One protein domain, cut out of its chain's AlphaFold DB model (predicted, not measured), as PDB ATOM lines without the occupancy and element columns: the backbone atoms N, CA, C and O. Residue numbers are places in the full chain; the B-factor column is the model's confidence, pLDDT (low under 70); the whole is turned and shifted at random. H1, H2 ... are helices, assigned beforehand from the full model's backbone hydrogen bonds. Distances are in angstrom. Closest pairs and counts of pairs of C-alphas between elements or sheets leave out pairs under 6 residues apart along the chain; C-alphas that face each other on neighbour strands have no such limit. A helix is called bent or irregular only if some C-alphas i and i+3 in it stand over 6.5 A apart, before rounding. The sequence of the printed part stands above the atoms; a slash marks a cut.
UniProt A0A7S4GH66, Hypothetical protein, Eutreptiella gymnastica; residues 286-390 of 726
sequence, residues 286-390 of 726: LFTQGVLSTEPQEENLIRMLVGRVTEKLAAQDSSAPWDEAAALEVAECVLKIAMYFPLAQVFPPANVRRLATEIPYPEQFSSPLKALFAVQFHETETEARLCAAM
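What this domain is: This is residues 286 to 390 of the 726 residues of the protein "Hypothetical protein" of Eutreptiella gymnastica (UniProt A0A7S4GH66). Two helical hairpins, H1 with H2 and H3 with the long H4, meet through small contacts, their helices crossed, and the far end of H4 sticks out as an arm with residues 382 to 390. A stretch without a named helix, residues 286 to 295, precedes H1. The printed part has 105 residues with four named helices, in the order H1, H2, H3, H4, and no named strand; the class is all helix. The whole is compact, with a radius of gyration of the C-alphas of 14.1 A and spans of 41 by 37 by 25 A.

Where its parts are: H1, residues 296 to 315, begins at C-alpha 296 (-8.869, -45.363, 57.951) and is 28.5 A long. H2, residues 324 to 338, is 20.9 A long. H3, residues 349 to 357, is 12.3 A long. H4, residues 363 to 389, is 37.0 A long and ends at C-alpha 389 (-46.659, -39.909, 42.732). H4 is irregular, with C-alphas 364 and 367 7.1 A apart, and has a kink of 37 degrees near residue 372.

How they stand to each other: H1 and H2 form a hairpin and touch, opposite ways at a steep tilt of 41 degrees; their closest C-alphas, of Leu 305 and Cys 333, are 5.6 A apart. H1, with residues 310 to 313 alone, only just touches H3, with 3 pairs of C-alphas within 8 A; the closest are Leu 313 and Asn 351, 7.3 A. H2 only just touches H4, also with 3 pairs; the closest C-alphas are Ala 331 and Phe 365, 6.6 A. H3 and H4 form a hairpin at a steep tilt of 42 degrees, with C-alphas of Ala 356 and Phe 373 closest at 5.9 A. H2 and H3 are near each other; H1 and H4 are apart. In H1, H2 and H3 every O i to N i+4 pair is within hydrogen-bond range; in H4, 18 of 23 are.

The domain as a whole: The C-alphas farthest apart, of Ala 325 and Met 390, are 43.5 A apart. The printed part has no cut and no long link. Its mean pLDDT is 87.0, with residue 318 under 70.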
ATOM      1  N   LEU A 286     -23.747 -49.770  45.626       76.81
ATOM      2  CA  LEU A 286     -25.187 -49.512  45.680       76.81
ATOM      3  C   LEU A 286     -25.950 -50.657  46.360       76.81
ATOM      4  O   LEU A 286     -26.778 -50.391  47.229       76.81
ATOM      5  N   PHE A 287     -25.652 -51.912  46.014       73.06
ATOM      6  CA  PHE A 287     -26.317 -53.089  46.593       73.06
ATOM      7  C   PHE A 287     -25.925 -53.347  48.055       73.06
ATOM      8  O   PHE A 287     -26.776 -53.684  48.873       73.06
ATOM      9  N   THR A 288     -24.658 -53.130  48.416       76.44
ATOM     10  CA  THR A 288     -24.187 -53.211  49.810       76.44
ATOM     11  C   THR A 288     -24.478 -51.937  50.608       76.44
ATOM     12  O   THR A 288     -24.214 -51.897  51.810       76.44
ATOM     13  N   GLN A 289     -25.011 -50.892  49.958       78.81
ATOM     14  CA  GLN A 289     -25.296 -49.566  50.529       78.81
ATOM     15  C   GLN A 289     -24.059 -48.946  51.211       78.81
ATOM     16  O   GLN A 289     -24.137 -48.341  52.280       78.81
ATOM     17  N   GLY A 290     -22.891 -49.145  50.599       78.12
ATOM     18  CA  GLY A 290     -21.598 -48.695  51.104       78.12
ATOM     19  C   GLY A 290     -21.064 -49.486  52.303       78.12
ATOM     20  O   GLY A 290     -20.024 -49.115  52.849       78.12
ATOM     21  N   VAL A 291     -21.699 -50.578  52.737       76.56
ATOM     22  CA  VAL A 291     -21.178 -51.433  53.815       76.56
ATOM     23  C   VAL A 291     -20.144 -52.413  53.255       76.56
ATOM     24  O   VAL A 291     -20.384 -53.588  53.013       76.56
ATOM     25  N   LEU A 292     -18.941 -51.880  53.061       78.31
ATOM     26  CA  LEU A 292     -17.751 -52.575  52.578       78.31
ATOM     27  C   LEU A 292     -16.632 -52.458  53.620       78.31
ATOM     28  O   LEU A 292     -16.591 -51.494  54.386       78.31
ATOM     29  N   SER A 293     -15.728 -53.436  53.671       74.00
ATOM     30  CA  SER A 293     -14.544 -53.352  54.535       74.00
ATOM     31  C   SER A 293     -13.600 -52.236  54.057       74.00
ATOM     32  O   SER A 293     -13.212 -52.236  52.890       74.00
ATOM     33  N   THR A 294     -13.248 -51.294  54.946       78.06
ATOM     34  CA  THR A 294     -12.380 -50.126  54.667       78.06
ATOM     35  C   THR A 294     -11.413 -49.825  55.807       78.06
ATOM     36  O   THR A 294     -11.800 -49.877  56.971       78.06
ATOM     37  N   GLU A 295     -10.172 -49.461  55.503       82.50
ATOM     38  CA  GLU A 295      -9.181 -48.922  56.438       82.50
ATOM     39  C   GLU A 295      -9.292 -47.390  56.601       82.50
ATOM     40  O   GLU A 295      -9.724 -46.692  55.683       82.50
ATOM     41  N   PRO A 296      -8.817 -46.813  57.729       82.94
ATOM     42  CA  PRO A 296      -8.869 -45.363  57.951       82.94
ATOM     43  C   PRO A 296      -8.108 -44.540  56.899       82.94
ATOM     44  O   PRO A 296      -8.439 -43.382  56.658       82.94
ATOM     45  N   GLN A 297      -7.083 -45.123  56.266       87.19
ATOM     46  CA  GLN A 297      -6.337 -44.476  55.183       87.19
ATOM     47  C   GLN A 297      -7.193 -44.326  53.917       87.19
ATOM     48  O   GLN A 297      -7.189 -43.257  53.308       87.19
ATOM     49  N   GLU A 298      -7.971 -45.354  53.566       89.62
ATOM     50  CA  GLU A 298      -8.908 -45.314  52.440       89.62
ATOM     51  C   GLU A 298     -10.026 -44.303  52.707       89.62
ATOM     52  O   GLU A 298     -10.305 -43.458  51.865       89.62
ATOM     53  N   GLU A 299     -10.617 -44.322  53.907       85.94
ATOM     54  CA  GLU A 299     -11.674 -43.376  54.293       85.94
ATOM     55  C   GLU A 299     -11.208 -41.916  54.227       85.94
ATOM     56  O   GLU A 299     -11.939 -41.054  53.736       85.94
ATOM     57  N   ASN A 300      -9.980 -41.630  54.671       90.19
ATOM     58  CA  ASN A 300      -9.385 -40.301  54.549       90.19
ATOM     59  C   ASN A 300      -9.155 -39.907  53.083       90.19
ATOM     60  O   ASN A 300      -9.462 -38.777  52.702       90.19
ATOM     61  N   LEU A 301      -8.660 -40.826  52.247       93.44
ATOM     62  CA  LEU A 301      -8.461 -40.576  50.819       93.44
ATOM     63  C   LEU A 301      -9.794 -40.321  50.101       93.44
ATOM     64  O   LEU A 301      -9.912 -39.326  49.393       93.44
ATOM     65  N   ILE A 302     -10.831 -41.121  50.359       92.38
ATOM     66  CA  ILE A 302     -12.176 -40.920  49.797       92.38
ATOM     67  C   ILE A 302     -12.739 -39.551  50.202       92.38
ATOM     68  O   ILE A 302     -13.247 -38.831  49.344       92.38
ATOM     69  N   ARG A 303     -12.590 -39.130  51.468       92.50
ATOM     70  CA  ARG A 303     -12.996 -37.779  51.911       92.50
ATOM     71  C   ARG A 303     -12.255 -36.671  51.157       92.50
ATOM     72  O   ARG A 303     -12.883 -35.686  50.777       92.50
ATOM     73  N   MET A 304     -10.953 -36.831  50.900       95.62
ATOM     74  CA  MET A 304     -10.195 -35.876  50.078       95.62
ATOM     75  C   MET A 304     -10.692 -35.842  48.626       95.62
ATOM     76  O   MET A 304     -10.812 -34.759  48.061       95.62
ATOM     77  N   LEU A 305     -11.019 -36.993  48.028       96.31
ATOM     78  CA  LEU A 305     -11.568 -37.064  46.667       96.31
ATOM     79  C   LEU A 305     -12.955 -36.396  46.581       96.31
ATOM     80  O   LEU A 305     -13.196 -35.619  45.660       96.31
ATOM     81  N   VAL A 306     -13.841 -36.625  47.562       95.69
ATOM     82  CA  VAL A 306     -15.150 -35.942  47.665       95.69
ATOM     83  C   VAL A 306     -14.968 -34.424  47.779       95.69
ATOM     84  O   VAL A 306     -15.655 -33.669  47.087       95.69
ATOM     85  N   GLY A 307     -14.006 -33.974  48.595       96.00
ATOM     86  CA  GLY A 307     -13.625 -32.563  48.706       96.00
ATOM     87  C   GLY A 307     -13.201 -31.971  47.362       96.00
ATOM     88  O   GLY A 307     -13.818 -31.012  46.903       96.00
ATOM     89  N   ARG A 308     -12.242 -32.602  46.671       95.31
ATOM     90  CA  ARG A 308     -11.766 -32.166  45.344       95.31
ATOM     91  C   ARG A 308     -12.886 -32.062  44.313       95.31
ATOM     92  O   ARG A 308     -12.980 -31.053  43.624       95.31
ATOM     93  N   VAL A 309     -13.747 -33.076  44.203       96.12
ATOM     94  CA  VAL A 309     -14.881 -33.045  43.261       96.12
ATOM     95  C   VAL A 309     -15.834 -31.896  43.599       96.12
ATOM     96  O   VAL A 309     -16.280 -31.182  42.702       96.12
ATOM     97  N   THR A 310     -16.099 -31.663  44.886       95.25
ATOM     98  CA  THR A 310     -16.951 -30.556  45.346       95.25
ATOM     99  C   THR A 310     -16.332 -29.191  45.028       95.25
ATOM    100  O   THR A 310     -17.029 -28.315  44.521       95.25
ATOM    101  N   GLU A 311     -15.029 -29.018  45.255       94.06
ATOM    102  CA  GLU A 311     -14.281 -27.799  44.919       94.06
ATOM    103  C   GLU A 311     -14.273 -27.529  43.408       94.06
ATOM    104  O   GLU A 311     -14.542 -26.406  42.987       94.06
ATOM    105  N   LYS A 312     -14.039 -28.557  42.578       92.75
ATOM    106  CA  LYS A 312     -14.071 -28.445  41.109       92.75
ATOM    107  C   LYS A 312     -15.458 -28.056  40.602       92.75
ATOM    108  O   LYS A 312     -15.569 -27.140  39.795       92.75
ATOM    109  N   LEU A 313     -16.515 -28.689  41.116       92.38
ATOM    110  CA  LEU A 313     -17.896 -28.317  40.793       92.38
ATOM    111  C   LEU A 313     -18.224 -26.883  41.238       92.38
ATOM    112  O   LEU A 313     -18.911 -26.170  40.512       92.38
ATOM    113  N   ALA A 314     -17.744 -26.440  42.402       90.38
ATOM    114  CA  ALA A 314     -17.971 -25.079  42.890       90.38
ATOM    115  C   ALA A 314     -17.193 -24.015  42.094       90.38
ATOM    116  O   ALA A 314     -17.682 -22.900  41.931       90.38
ATOM    117  N   ALA A 315     -16.002 -24.353  41.592       87.19
ATOM    118  CA  ALA A 315     -15.176 -23.471  40.769       87.19
ATOM    119  C   ALA A 315     -15.619 -23.418  39.292       87.19
ATOM    120  O   ALA A 315     -15.363 -22.420  38.620       87.19
ATOM    121  N   GLN A 316     -16.275 -24.468  38.784       84.69
ATOM    122  CA  GLN A 316     -16.782 -24.518  37.412       84.69
ATOM    123  C   GLN A 316     -18.097 -23.735  37.270       84.69
ATOM    124  O   GLN A 316     -19.162 -24.196  37.700       84.69
ATOM    125  N   ASP A 317     -18.030 -22.597  36.577       76.50
ATOM    126  CA  ASP A 317     -19.194 -21.892  36.032       76.50
ATOM    127  C   ASP A 317     -19.952 -22.814  35.057       76.50
ATOM    128  O   ASP A 317     -19.374 -23.322  34.096       76.50
ATOM    129  N   SER A 318     -21.252 -23.023  35.292       69.81
ATOM    130  CA  SER A 318     -22.123 -23.868  34.458       69.81
ATOM    131  C   SER A 318     -22.232 -23.417  32.992       69.81
ATOM    132  O   SER A 318     -22.731 -24.174  32.165       69.81
ATOM    133  N   SER A 319     -21.801 -22.196  32.657       71.31
ATOM    134  CA  SER A 319     -21.764 -21.665  31.289       71.31
ATOM    135  C   SER A 319     -20.401 -21.798  30.595       71.31
ATOM    136  O   SER A 319     -20.318 -21.630  29.376       71.31
ATOM    137  N   ALA A 320     -19.335 -22.116  31.338       79.81
ATOM    138  CA  ALA A 320     -17.992 -22.289  30.799       79.81
ATOM    139  C   ALA A 320     -17.746 -23.748  30.360       79.81
ATOM    140  O   ALA A 320     -18.198 -24.676  31.038       79.81
ATOM    141  N   PRO A 321     -17.000 -23.988  29.263       81.94
ATOM    142  CA  PRO A 321     -16.591 -25.339  28.893       81.94
ATOM    143  C   PRO A 321     -15.681 -25.940  29.972       81.94
ATOM    144  O   PRO A 321     -14.900 -25.233  30.614       81.94
ATOM    145  N   TRP A 322     -15.776 -27.253  30.162       88.06
ATOM    146  CA  TRP A 322     -14.855 -27.987  31.025       88.06
ATOM    147  C   TRP A 322     -13.476 -28.094  30.375       88.06
ATOM    148  O   TRP A 322     -13.362 -28.395  29.186       88.06
ATOM    149  N   ASP A 323     -12.437 -27.891  31.179       89.44
ATOM    150  CA  ASP A 323     -11.070 -28.273  30.830       89.44
ATOM    151  C   ASP A 323     -10.932 -29.807  30.804       89.44
ATOM    152  O   ASP A 323     -11.507 -30.505  31.641       89.44
ATOM    153  N   GLU A 324     -10.164 -30.336  29.849       88.94
ATOM    154  CA  GLU A 324     -10.030 -31.781  29.625       88.94
ATOM    155  C   GLU A 324      -9.324 -32.486  30.794       88.94
ATOM    156  O   GLU A 324      -9.765 -33.550  31.236       88.94
ATOM    157  N   ALA A 325      -8.283 -31.869  31.365       89.56
ATOM    158  CA  ALA A 325      -7.580 -32.423  32.519       89.56
ATOM    159  C   ALA A 325      -8.445 -32.357  33.789       89.56
ATOM    160  O   ALA A 325      -8.440 -33.290  34.592       89.56
ATOM    161  N   ALA A 326      -9.247 -31.300  33.957       90.31
ATOM    162  CA  ALA A 326     -10.237 -31.213  35.028       90.31
ATOM    163  C   ALA A 326     -11.362 -32.257  34.881       90.31
ATOM    164  O   ALA A 326     -11.763 -32.856  35.880       90.31
ATOM    165  N   ALA A 327     -11.851 -32.505  33.661       91.94
ATOM    166  CA  ALA A 327     -12.854 -33.533  33.388       91.94
ATOM    167  C   ALA A 327     -12.312 -34.950  33.651       91.94
ATOM    168  O   ALA A 327     -13.023 -35.771  34.231       91.94
ATOM    169  N   LEU A 328     -11.049 -35.219  33.293       92.56
ATOM    170  CA  LEU A 328     -10.346 -36.463  33.617       92.56
ATOM    171  C   LEU A 328     -10.161 -36.642  35.135       92.56
ATOM    172  O   LEU A 328     -10.535 -37.686  35.668       92.56
ATOM    173  N   GLU A 329      -9.676 -35.615  35.848       93.19
ATOM    174  CA  GLU A 329      -9.509 -35.667  37.310       93.19
ATOM    175  C   GLU A 329     -10.840 -35.985  38.011       93.19
ATOM    176  O   GLU A 329     -10.898 -36.849  38.890       93.19
ATOM    177  N   VAL A 330     -11.933 -35.326  37.603       95.00
ATOM    178  CA  VAL A 330     -13.266 -35.595  38.156       95.00
ATOM    179  C   VAL A 330     -13.761 -36.995  37.784       95.00
ATOM    180  O   VAL A 330     -14.347 -37.647  38.646       95.00
ATOM    181  N   ALA A 331     -13.509 -37.492  36.567       94.75
ATOM    182  CA  ALA A 331     -13.897 -38.845  36.153       94.75
ATOM    183  C   ALA A 331     -13.319 -39.918  37.089       94.75
ATOM    184  O   ALA A 331     -14.048 -40.765  37.611       94.75
ATOM    185  N   GLU A 332     -12.015 -39.840  37.348       94.44
ATOM    186  CA  GLU A 332     -11.298 -40.791  38.194       94.44
ATOM    187  C   GLU A 332     -11.666 -40.651  39.671       94.44
ATOM    188  O   GLU A 332     -11.826 -41.657  40.366       94.44
ATOM    189  N   CYS A 333     -11.852 -39.421  40.163       96.25
ATOM    190  CA  CYS A 333     -12.304 -39.196  41.533       96.25
ATOM    191  C   CYS A 333     -13.713 -39.765  41.746       96.25
ATOM    192  O   CYS A 333     -13.926 -40.499  42.708       96.25
ATOM    193  N   VAL A 334     -14.659 -39.486  40.843       95.69
ATOM    194  CA  VAL A 334     -16.032 -40.017  40.901       95.69
ATOM    195  C   VAL A 334     -16.038 -41.539  40.865       95.69
ATOM    196  O   VAL A 334     -16.693 -42.149  41.708       95.69
ATOM    197  N   LEU A 335     -15.282 -42.151  39.947       94.19
ATOM    198  CA  LEU A 335     -15.155 -43.604  39.870       94.19
ATOM    199  C   LEU A 335     -14.667 -44.183  41.205       94.19
ATOM    200  O   LEU A 335     -15.317 -45.058  41.774       94.19
ATOM    201  N   LYS A 336     -13.556 -43.655  41.736       94.44
ATOM    202  CA  LYS A 336     -12.955 -44.131  42.988       94.44
ATOM    203  C   LYS A 336     -13.877 -43.958  44.191       94.44
ATOM    204  O   LYS A 336     -13.918 -44.840  45.039       94.44
ATOM    205  N   ILE A 337     -14.630 -42.860  44.265       94.69
ATOM    206  CA  ILE A 337     -15.630 -42.625  45.318       94.69
ATOM    207  C   ILE A 337     -16.774 -43.642  45.204       94.69
ATOM    208  O   ILE A 337     -17.162 -44.246  46.208       94.69
ATOM    209  N   ALA A 338     -17.271 -43.875  43.984       91.69
ATOM    210  CA  ALA A 338     -18.391 -44.773  43.729       91.69
ATOM    211  C   ALA A 338     -18.115 -46.218  44.171       91.69
ATOM    212  O   ALA A 338     -19.031 -46.870  44.660       91.69
ATOM    213  N   MET A 339     -16.865 -46.701  44.086       89.69
ATOM    214  CA  MET A 339     -16.468 -48.041  44.565       89.69
ATOM    215  C   MET A 339     -16.735 -48.284  46.062       89.69
ATOM    216  O   MET A 339     -16.727 -49.435  46.501       89.69
ATOM    217  N   TYR A 340     -16.917 -47.222  46.856       88.31
ATOM    218  CA  TYR A 340     -17.088 -47.296  48.311       88.31
ATOM    219  C   TYR A 340     -18.438 -46.773  48.804       88.31
ATOM    220  O   TYR A 340     -18.880 -47.189  49.877       88.31
ATOM    221  N   PHE A 341     -19.078 -45.864  48.066       85.81
ATOM    222  CA  PHE A 341     -20.352 -45.252  48.440       85.81
ATOM    223  C   PHE A 341     -21.219 -44.979  47.201       85.81
ATOM    224  O   PHE A 341     -20.697 -44.504  46.192       85.81
ATOM    225  N   PRO A 342     -22.549 -45.173  47.276       85.81
ATOM    226  CA  PRO A 342     -23.479 -44.574  46.325       85.81
ATOM    227  C   PRO A 342     -23.260 -43.059  46.256       85.81
ATOM    228  O   PRO A 342     -23.230 -42.396  47.294       85.81
ATOM    229  N   LEU A 343     -23.152 -42.486  45.057       87.69
ATOM    230  CA  LEU A 343     -22.819 -41.065  44.876       87.69
ATOM    231  C   LEU A 343     -23.822 -40.118  45.563       87.69
ATOM    232  O   LEU A 343     -23.427 -39.062  46.050       87.69
ATOM    233  N   ALA A 344     -25.090 -40.523  45.681       80.94
ATOM    234  CA  ALA A 344     -26.129 -39.778  46.400       80.94
ATOM    235  C   ALA A 344     -25.940 -39.725  47.933       80.94
ATOM    236  O   ALA A 344     -26.477 -38.823  48.562       80.94
ATOM    237  N   GLN A 345     -25.162 -40.636  48.539       79.56
ATOM    238  CA  GLN A 345     -24.832 -40.589  49.978       79.56
ATOM    239  C   GLN A 345     -23.692 -39.606  50.304       79.56
ATOM    240  O   GLN A 345     -23.456 -39.301  51.471       79.56
ATOM    241  N   VAL A 346     -22.939 -39.152  49.295       86.44
ATOM    242  CA  VAL A 346     -21.717 -38.341  49.473       86.44
ATOM    243  C   VAL A 346     -21.768 -36.985  48.768       86.44
ATOM    244  O   VAL A 346     -21.017 -36.083  49.137       86.44
ATOM    245  N   PHE A 347     -22.658 -36.812  47.788       88.69
ATOM    246  CA  PHE A 347     -22.864 -35.557  47.072       88.69
ATOM    247  C   PHE A 347     -24.339 -35.129  47.113       88.69
ATOM    248  O   PHE A 347     -25.217 -35.964  46.892       88.69
ATOM    249  N   PRO A 348     -24.636 -33.824  47.287       87.88
ATOM    250  CA  PRO A 348     -25.996 -33.308  47.158       87.88
ATOM    251  C   PRO A 348     -26.623 -33.660  45.796       87.88
ATOM    252  O   PRO A 348     -25.904 -33.649  44.790       87.88
ATOM    253  N   PRO A 349     -27.953 -33.862  45.693       84.12
ATOM    254  CA  PRO A 349     -28.613 -34.258  44.441       84.12
ATOM    255  C   PRO A 349     -28.330 -33.337  43.244       84.12
ATOM    256  O   PRO A 349     -28.254 -33.796  42.104       84.12
ATOM    257  N   ALA A 350     -28.125 -32.038  43.493       87.62
ATOM    258  CA  ALA A 350     -27.697 -31.086  42.471       87.62
ATOM    259  C   ALA A 350     -26.308 -31.433  41.906       87.62
ATOM    260  O   ALA A 350     -26.142 -31.481  40.692       87.62
ATOM    261  N   ASN A 351     -25.332 -31.746  42.764       91.44
ATOM    262  CA  ASN A 351     -23.986 -32.126  42.337       91.44
ATOM    263  C   ASN A 351     -23.997 -33.457  41.577       91.44
ATOM    264  O   ASN A 351     -23.368 -33.538  40.527       91.44
ATOM    265  N   VAL A 352     -24.763 -34.460  42.028       90.38
ATOM    266  CA  VAL A 352     -24.902 -35.734  41.291       90.38
ATOM    267  C   VAL A 352     -25.486 -35.504  39.892       90.38
ATOM    268  O   VAL A 352     -24.976 -36.066  38.926       90.38
ATOM    269  N   ARG A 353     -26.485 -34.615  39.749       89.50
ATOM    270  CA  ARG A 353     -27.006 -34.218  38.431       89.50
ATOM    271  C   ARG A 353     -25.920 -33.586  37.559       89.50
ATOM    272  O   ARG A 353     -25.758 -34.010  36.423       89.50
ATOM    273  N   ARG A 354     -25.166 -32.611  38.085       91.00
ATOM    274  CA  ARG A 354     -24.084 -31.938  37.340       91.00
ATOM    275  C   ARG A 354     -23.031 -32.933  36.858       91.00
ATOM    276  O   ARG A 354     -22.690 -32.921  35.680       91.00
ATOM    277  N   LEU A 355     -22.589 -33.838  37.734       93.25
ATOM    278  CA  LEU A 355     -21.684 -34.936  37.386       93.25
ATOM    279  C   LEU A 355     -22.247 -35.797  36.239       93.25
ATOM    280  O   LEU A 355     -21.544 -36.061  35.270       93.25
ATOM    281  N   ALA A 356     -23.526 -36.175  36.306       91.62
ATOM    282  CA  ALA A 356     -24.162 -37.023  35.299       91.62
ATOM    283  C   ALA A 356     -24.427 -36.336  33.941       91.62
ATOM    284  O   ALA A 356     -24.533 -37.036  32.934       91.62
ATOM    285  N   THR A 357     -24.581 -35.002  33.891       90.25
ATOM    286  CA  THR A 357     -25.098 -34.307  32.688       90.25
ATOM    287  C   THR A 357     -24.259 -33.150  32.145       90.25
ATOM    288  O   THR A 357     -24.436 -32.804  30.980       90.25
ATOM    289  N   GLU A 358     -23.392 -32.517  32.942       90.31
ATOM    290  CA  GLU A 358     -22.638 -31.315  32.525       90.31
ATOM    291  C   GLU A 358     -21.187 -31.606  32.114       90.31
ATOM    292  O   GLU A 358     -20.574 -30.775  31.444       90.31
ATOM    293  N   ILE A 359     -20.620 -32.751  32.512       90.44
ATOM    294  CA  ILE A 359     -19.189 -33.033  32.337       90.44
ATOM    295  C   ILE A 359     -18.933 -33.826  31.042       90.44
ATOM    296  O   ILE A 359     -19.427 -34.949  30.903       90.44
ATOM    297  N   PRO A 360     -18.125 -33.303  30.100       91.94
ATOM    298  CA  PRO A 360     -17.690 -34.036  28.918       91.94
ATOM    299  C   PRO A 360     -16.561 -35.004  29.299       91.94
ATOM    300  O   PRO A 360     -15.385 -34.737  29.072       91.94
ATOM    301  N   TYR A 361     -16.918 -36.125  29.928       93.00
ATOM    302  CA  TYR A 361     -15.941 -37.138  30.329       93.00
ATOM    303  C   TYR A 361     -15.136 -37.677  29.130       93.00
ATOM    304  O   TYR A 361     -15.751 -37.967  28.093       93.00
ATOM    305  N   PRO A 362     -13.806 -37.883  29.280       91.25
ATOM    306  CA  PRO A 362     -12.956 -38.486  28.252       91.25
ATOM    307  C   PRO A 362     -13.514 -39.815  27.737       91.25
ATOM    308  O   PRO A 362     -14.193 -40.530  28.478       91.25
ATOM    309  N   GLU A 363     -13.209 -40.178  26.488       90.38
ATOM    310  CA  GLU A 363     -13.823 -41.318  25.785       90.38
ATOM    311  C   GLU A 363     -13.816 -42.616  26.615       90.38
ATOM    312  O   GLU A 363     -14.870 -43.227  26.807       90.38
ATOM    313  N   GLN A 364     -12.667 -42.953  27.215       87.94
ATOM    314  CA  GLN A 364     -12.477 -44.134  28.072       87.94
ATOM    315  C   GLN A 364     -13.365 -44.167  29.334       87.94
ATOM    316  O   GLN A 364     -13.666 -45.243  29.841       87.94
ATOM    317  N   PHE A 365     -13.812 -43.010  29.834       90.81
ATOM    318  CA  PHE A 365     -14.729 -42.888  30.975       90.81
ATOM    319  C   PHE A 365     -16.179 -42.632  30.554       90.81
ATOM    320  O   PHE A 365     -17.092 -42.889  31.337       90.81
ATOM    321  N   SER A 366     -16.412 -42.142  29.334       88.25
ATOM    322  CA  SER A 366     -17.717 -41.647  28.895       88.25
ATOM    323  C   SER A 366     -18.803 -42.718  28.984       88.25
ATOM    324  O   SER A 366     -19.836 -42.485  29.608       88.25
ATOM    325  N   SER A 367     -18.579 -43.903  28.409       86.44
ATOM    326  CA  SER A 367     -19.551 -45.005  28.468       86.44
ATOM    327  C   SER A 367     -19.624 -45.674  29.854       86.44
ATOM    328  O   SER A 367     -20.743 -45.818  30.354       86.44
ATOM    329  N   PRO A 368     -18.501 -46.011  30.529       86.31
ATOM    330  CA  PRO A 368     -18.547 -46.608  31.867       86.31
ATOM    331  C   PRO A 368     -19.227 -45.713  32.918       86.31
ATOM    332  O   PRO A 368     -20.096 -46.183  33.654       86.31
ATOM    333  N   LEU A 369     -18.924 -44.408  32.960       90.19
ATOM    334  CA  LEU A 369     -19.574 -43.493  33.905       90.19
ATOM    335  C   LEU A 369     -21.044 -43.239  33.556       90.19
ATOM    336  O   LEU A 369     -21.867 -43.205  34.465       90.19
ATOM    337  N   LYS A 370     -21.427 -43.144  32.271       86.94
ATOM    338  CA  LYS A 370     -22.855 -43.087  31.884       86.94
ATOM    339  C   LYS A 370     -23.631 -44.298  32.400       86.94
ATOM    340  O   LYS A 370     -24.738 -44.135  32.906       86.94
ATOM    341  N   ALA A 371     -23.052 -45.495  32.316       82.12
ATOM    342  CA  ALA A 371     -23.668 -46.706  32.846       82.12
ATOM    343  C   ALA A 371     -23.776 -46.671  34.384       82.12
ATOM    344  O   ALA A 371     -24.793 -47.088  34.942       82.12
ATOM    345  N   LEU A 372     -22.765 -46.144  35.083       85.94
ATOM    346  CA  LEU A 372     -22.794 -45.949  36.536       85.94
ATOM    347  C   LEU A 372     -23.883 -44.943  36.961       85.94
ATOM    348  O   LEU A 372     -24.683 -45.238  37.850       85.94
ATOM    349  N   PHE A 373     -23.964 -43.784  36.295       89.12
ATOM    350  CA  PHE A 373     -24.986 -42.761  36.547       89.12
ATOM    351  C   PHE A 373     -26.397 -43.217  36.168       89.12
ATOM    352  O   PHE A 373     -27.353 -42.806  36.824       89.12
ATOM    353  N   ALA A 374     -26.555 -44.094  35.171       83.81
ATOM    354  CA  ALA A 374     -27.849 -44.700  34.874       83.81
ATOM    355  C   ALA A 374     -28.440 -45.363  36.129       83.81
ATOM    356  O   ALA A 374     -29.540 -45.005  36.539       83.81
ATOM    357  N   VAL A 375     -27.673 -46.230  36.795       77.69
ATOM    358  CA  VAL A 375     -28.141 -46.997  37.962       77.69
ATOM    359  C   VAL A 375     -28.108 -46.180  39.261       77.69
ATOM    360  O   VAL A 375     -29.058 -46.222  40.036       77.69
ATOM    361  N   GLN A 376     -27.049 -45.405  39.525       81.94
ATOM    362  CA  GLN A 376     -26.940 -44.659  40.788       81.94
ATOM    363  C   GLN A 376     -27.730 -43.334  40.813       81.94
ATOM    364  O   GLN A 376     -28.027 -42.838  41.903       81.94
ATOM    365  N   PHE A 377     -28.082 -42.755  39.657       84.06
ATOM    366  CA  PHE A 377     -28.758 -41.451  39.573       84.06
ATOM    367  C   PHE A 377     -30.061 -41.461  38.759       84.06
ATOM    368  O   PHE A 377     -31.090 -41.027  39.268       84.06
ATOM    369  N   HIS A 378     -30.077 -41.940  37.512       82.12
ATOM    370  CA  HIS A 378     -31.295 -41.847  36.688       82.12
ATOM    371  C   HIS A 378     -32.400 -42.810  37.146       82.12
ATOM    372  O   HIS A 378     -33.581 -42.448  37.171       82.12
ATOM    373  N   GLU A 379     -32.030 -44.022  37.557       83.19
ATOM    374  CA  GLU A 379     -32.942 -44.975  38.185       83.19
ATOM    375  C   GLU A 379     -33.472 -44.453  39.527       83.19
ATOM    376  O   GLU A 379     -34.679 -44.504  39.758       83.19
ATOM    377  N   THR A 380     -32.604 -43.884  40.367       77.81
ATOM    378  CA  THR A 380     -32.962 -43.381  41.704       77.81
ATOM    379  C   THR A 380     -33.819 -42.115  41.641       77.81
ATOM    380  O   THR A 380     -34.791 -41.982  42.381       77.81
ATOM    381  N   GLU A 381     -33.572 -41.227  40.675       81.06
ATOM    382  CA  GLU A 381     -34.451 -40.093  40.369       81.06
ATOM    383  C   GLU A 381     -35.826 -40.560  39.855       81.06
ATOM    384  O   GLU A 381     -36.856 -39.956  40.160       81.06
ATOM    385  N   THR A 382     -35.870 -41.649  39.083       84.25
ATOM    386  CA  THR A 382     -37.130 -42.242  38.610       84.25
ATOM    387  C   THR A 382     -37.918 -42.870  39.760       84.25
ATOM    388  O   THR A 382     -39.125 -42.664  39.848       84.25
ATOM    389  N   GLU A 383     -37.242 -43.570  40.672       83.31
ATOM    390  CA  GLU A 383     -37.819 -44.098  41.914       83.31
ATOM    391  C   GLU A 383     -38.371 -42.963  42.795       83.31
ATOM    392  O   GLU A 383     -39.525 -43.019  43.210       83.31
ATOM    393  N   ALA A 384     -37.621 -41.875  42.990       79.12
ATOM    394  CA  ALA A 384     -38.087 -40.714  43.753       79.12
ATOM    395  C   ALA A 384     -39.345 -40.059  43.142       79.12
ATOM    396  O   ALA A 384     -40.266 -39.689  43.868       79.12
ATOM    397  N   ARG A 385     -39.432 -39.959  41.805       84.25
ATOM    398  CA  ARG A 385     -40.650 -39.489  41.111       84.25
ATOM    399  C   ARG A 385     -41.835 -40.441  41.287       84.25
ATOM    400  O   ARG A 385     -42.964 -39.971  41.377       84.25
ATOM    401  N   LEU A 386     -41.591 -41.752  41.286       85.00
ATOM    402  CA  LEU A 386     -42.623 -42.769  41.493       85.00
ATOM    403  C   LEU A 386     -43.177 -42.701  42.918       85.00
ATOM    404  O   LEU A 386     -44.385 -42.571  43.072       85.00
ATOM    405  N   CYS A 387     -42.303 -42.683  43.928       80.94
ATOM    406  CA  CYS A 387     -42.645 -42.461  45.337       80.94
ATOM    407  C   CYS A 387     -43.483 -41.176  45.507       80.94
ATOM    408  O   CYS A 387     -44.603 -41.237  46.005       80.94
ATOM    409  N   ALA A 388     -43.029 -40.037  44.967       81.50
ATOM    410  CA  ALA A 388     -43.767 -38.770  45.043       81.50
ATOM    411  C   ALA A 388     -45.134 -38.771  44.319       81.50
ATOM    412  O   ALA A 388     -45.961 -37.895  44.574       81.50
ATOM    413  N   ALA A 389     -45.380 -39.725  43.414       82.56
ATOM    414  CA  ALA A 389     -46.659 -39.909  42.732       82.56
ATOM    415  C   ALA A 389     -47.593 -40.915  43.438       82.56
ATOM    416  O   ALA A 389     -48.755 -41.037  43.045       82.56
ATOM    417  N   MET A 390     -47.123 -41.635  44.465       78.81
ATOM    418  CA  MET A 390     -47.944 -42.582  45.222       78.81
ATOM    419  C   MET A 390     -48.864 -41.848  46.196       78.81
ATOM    420  O   MET A 390     -48.475 -41.439  47.287       78.81
TER     421      MET A 390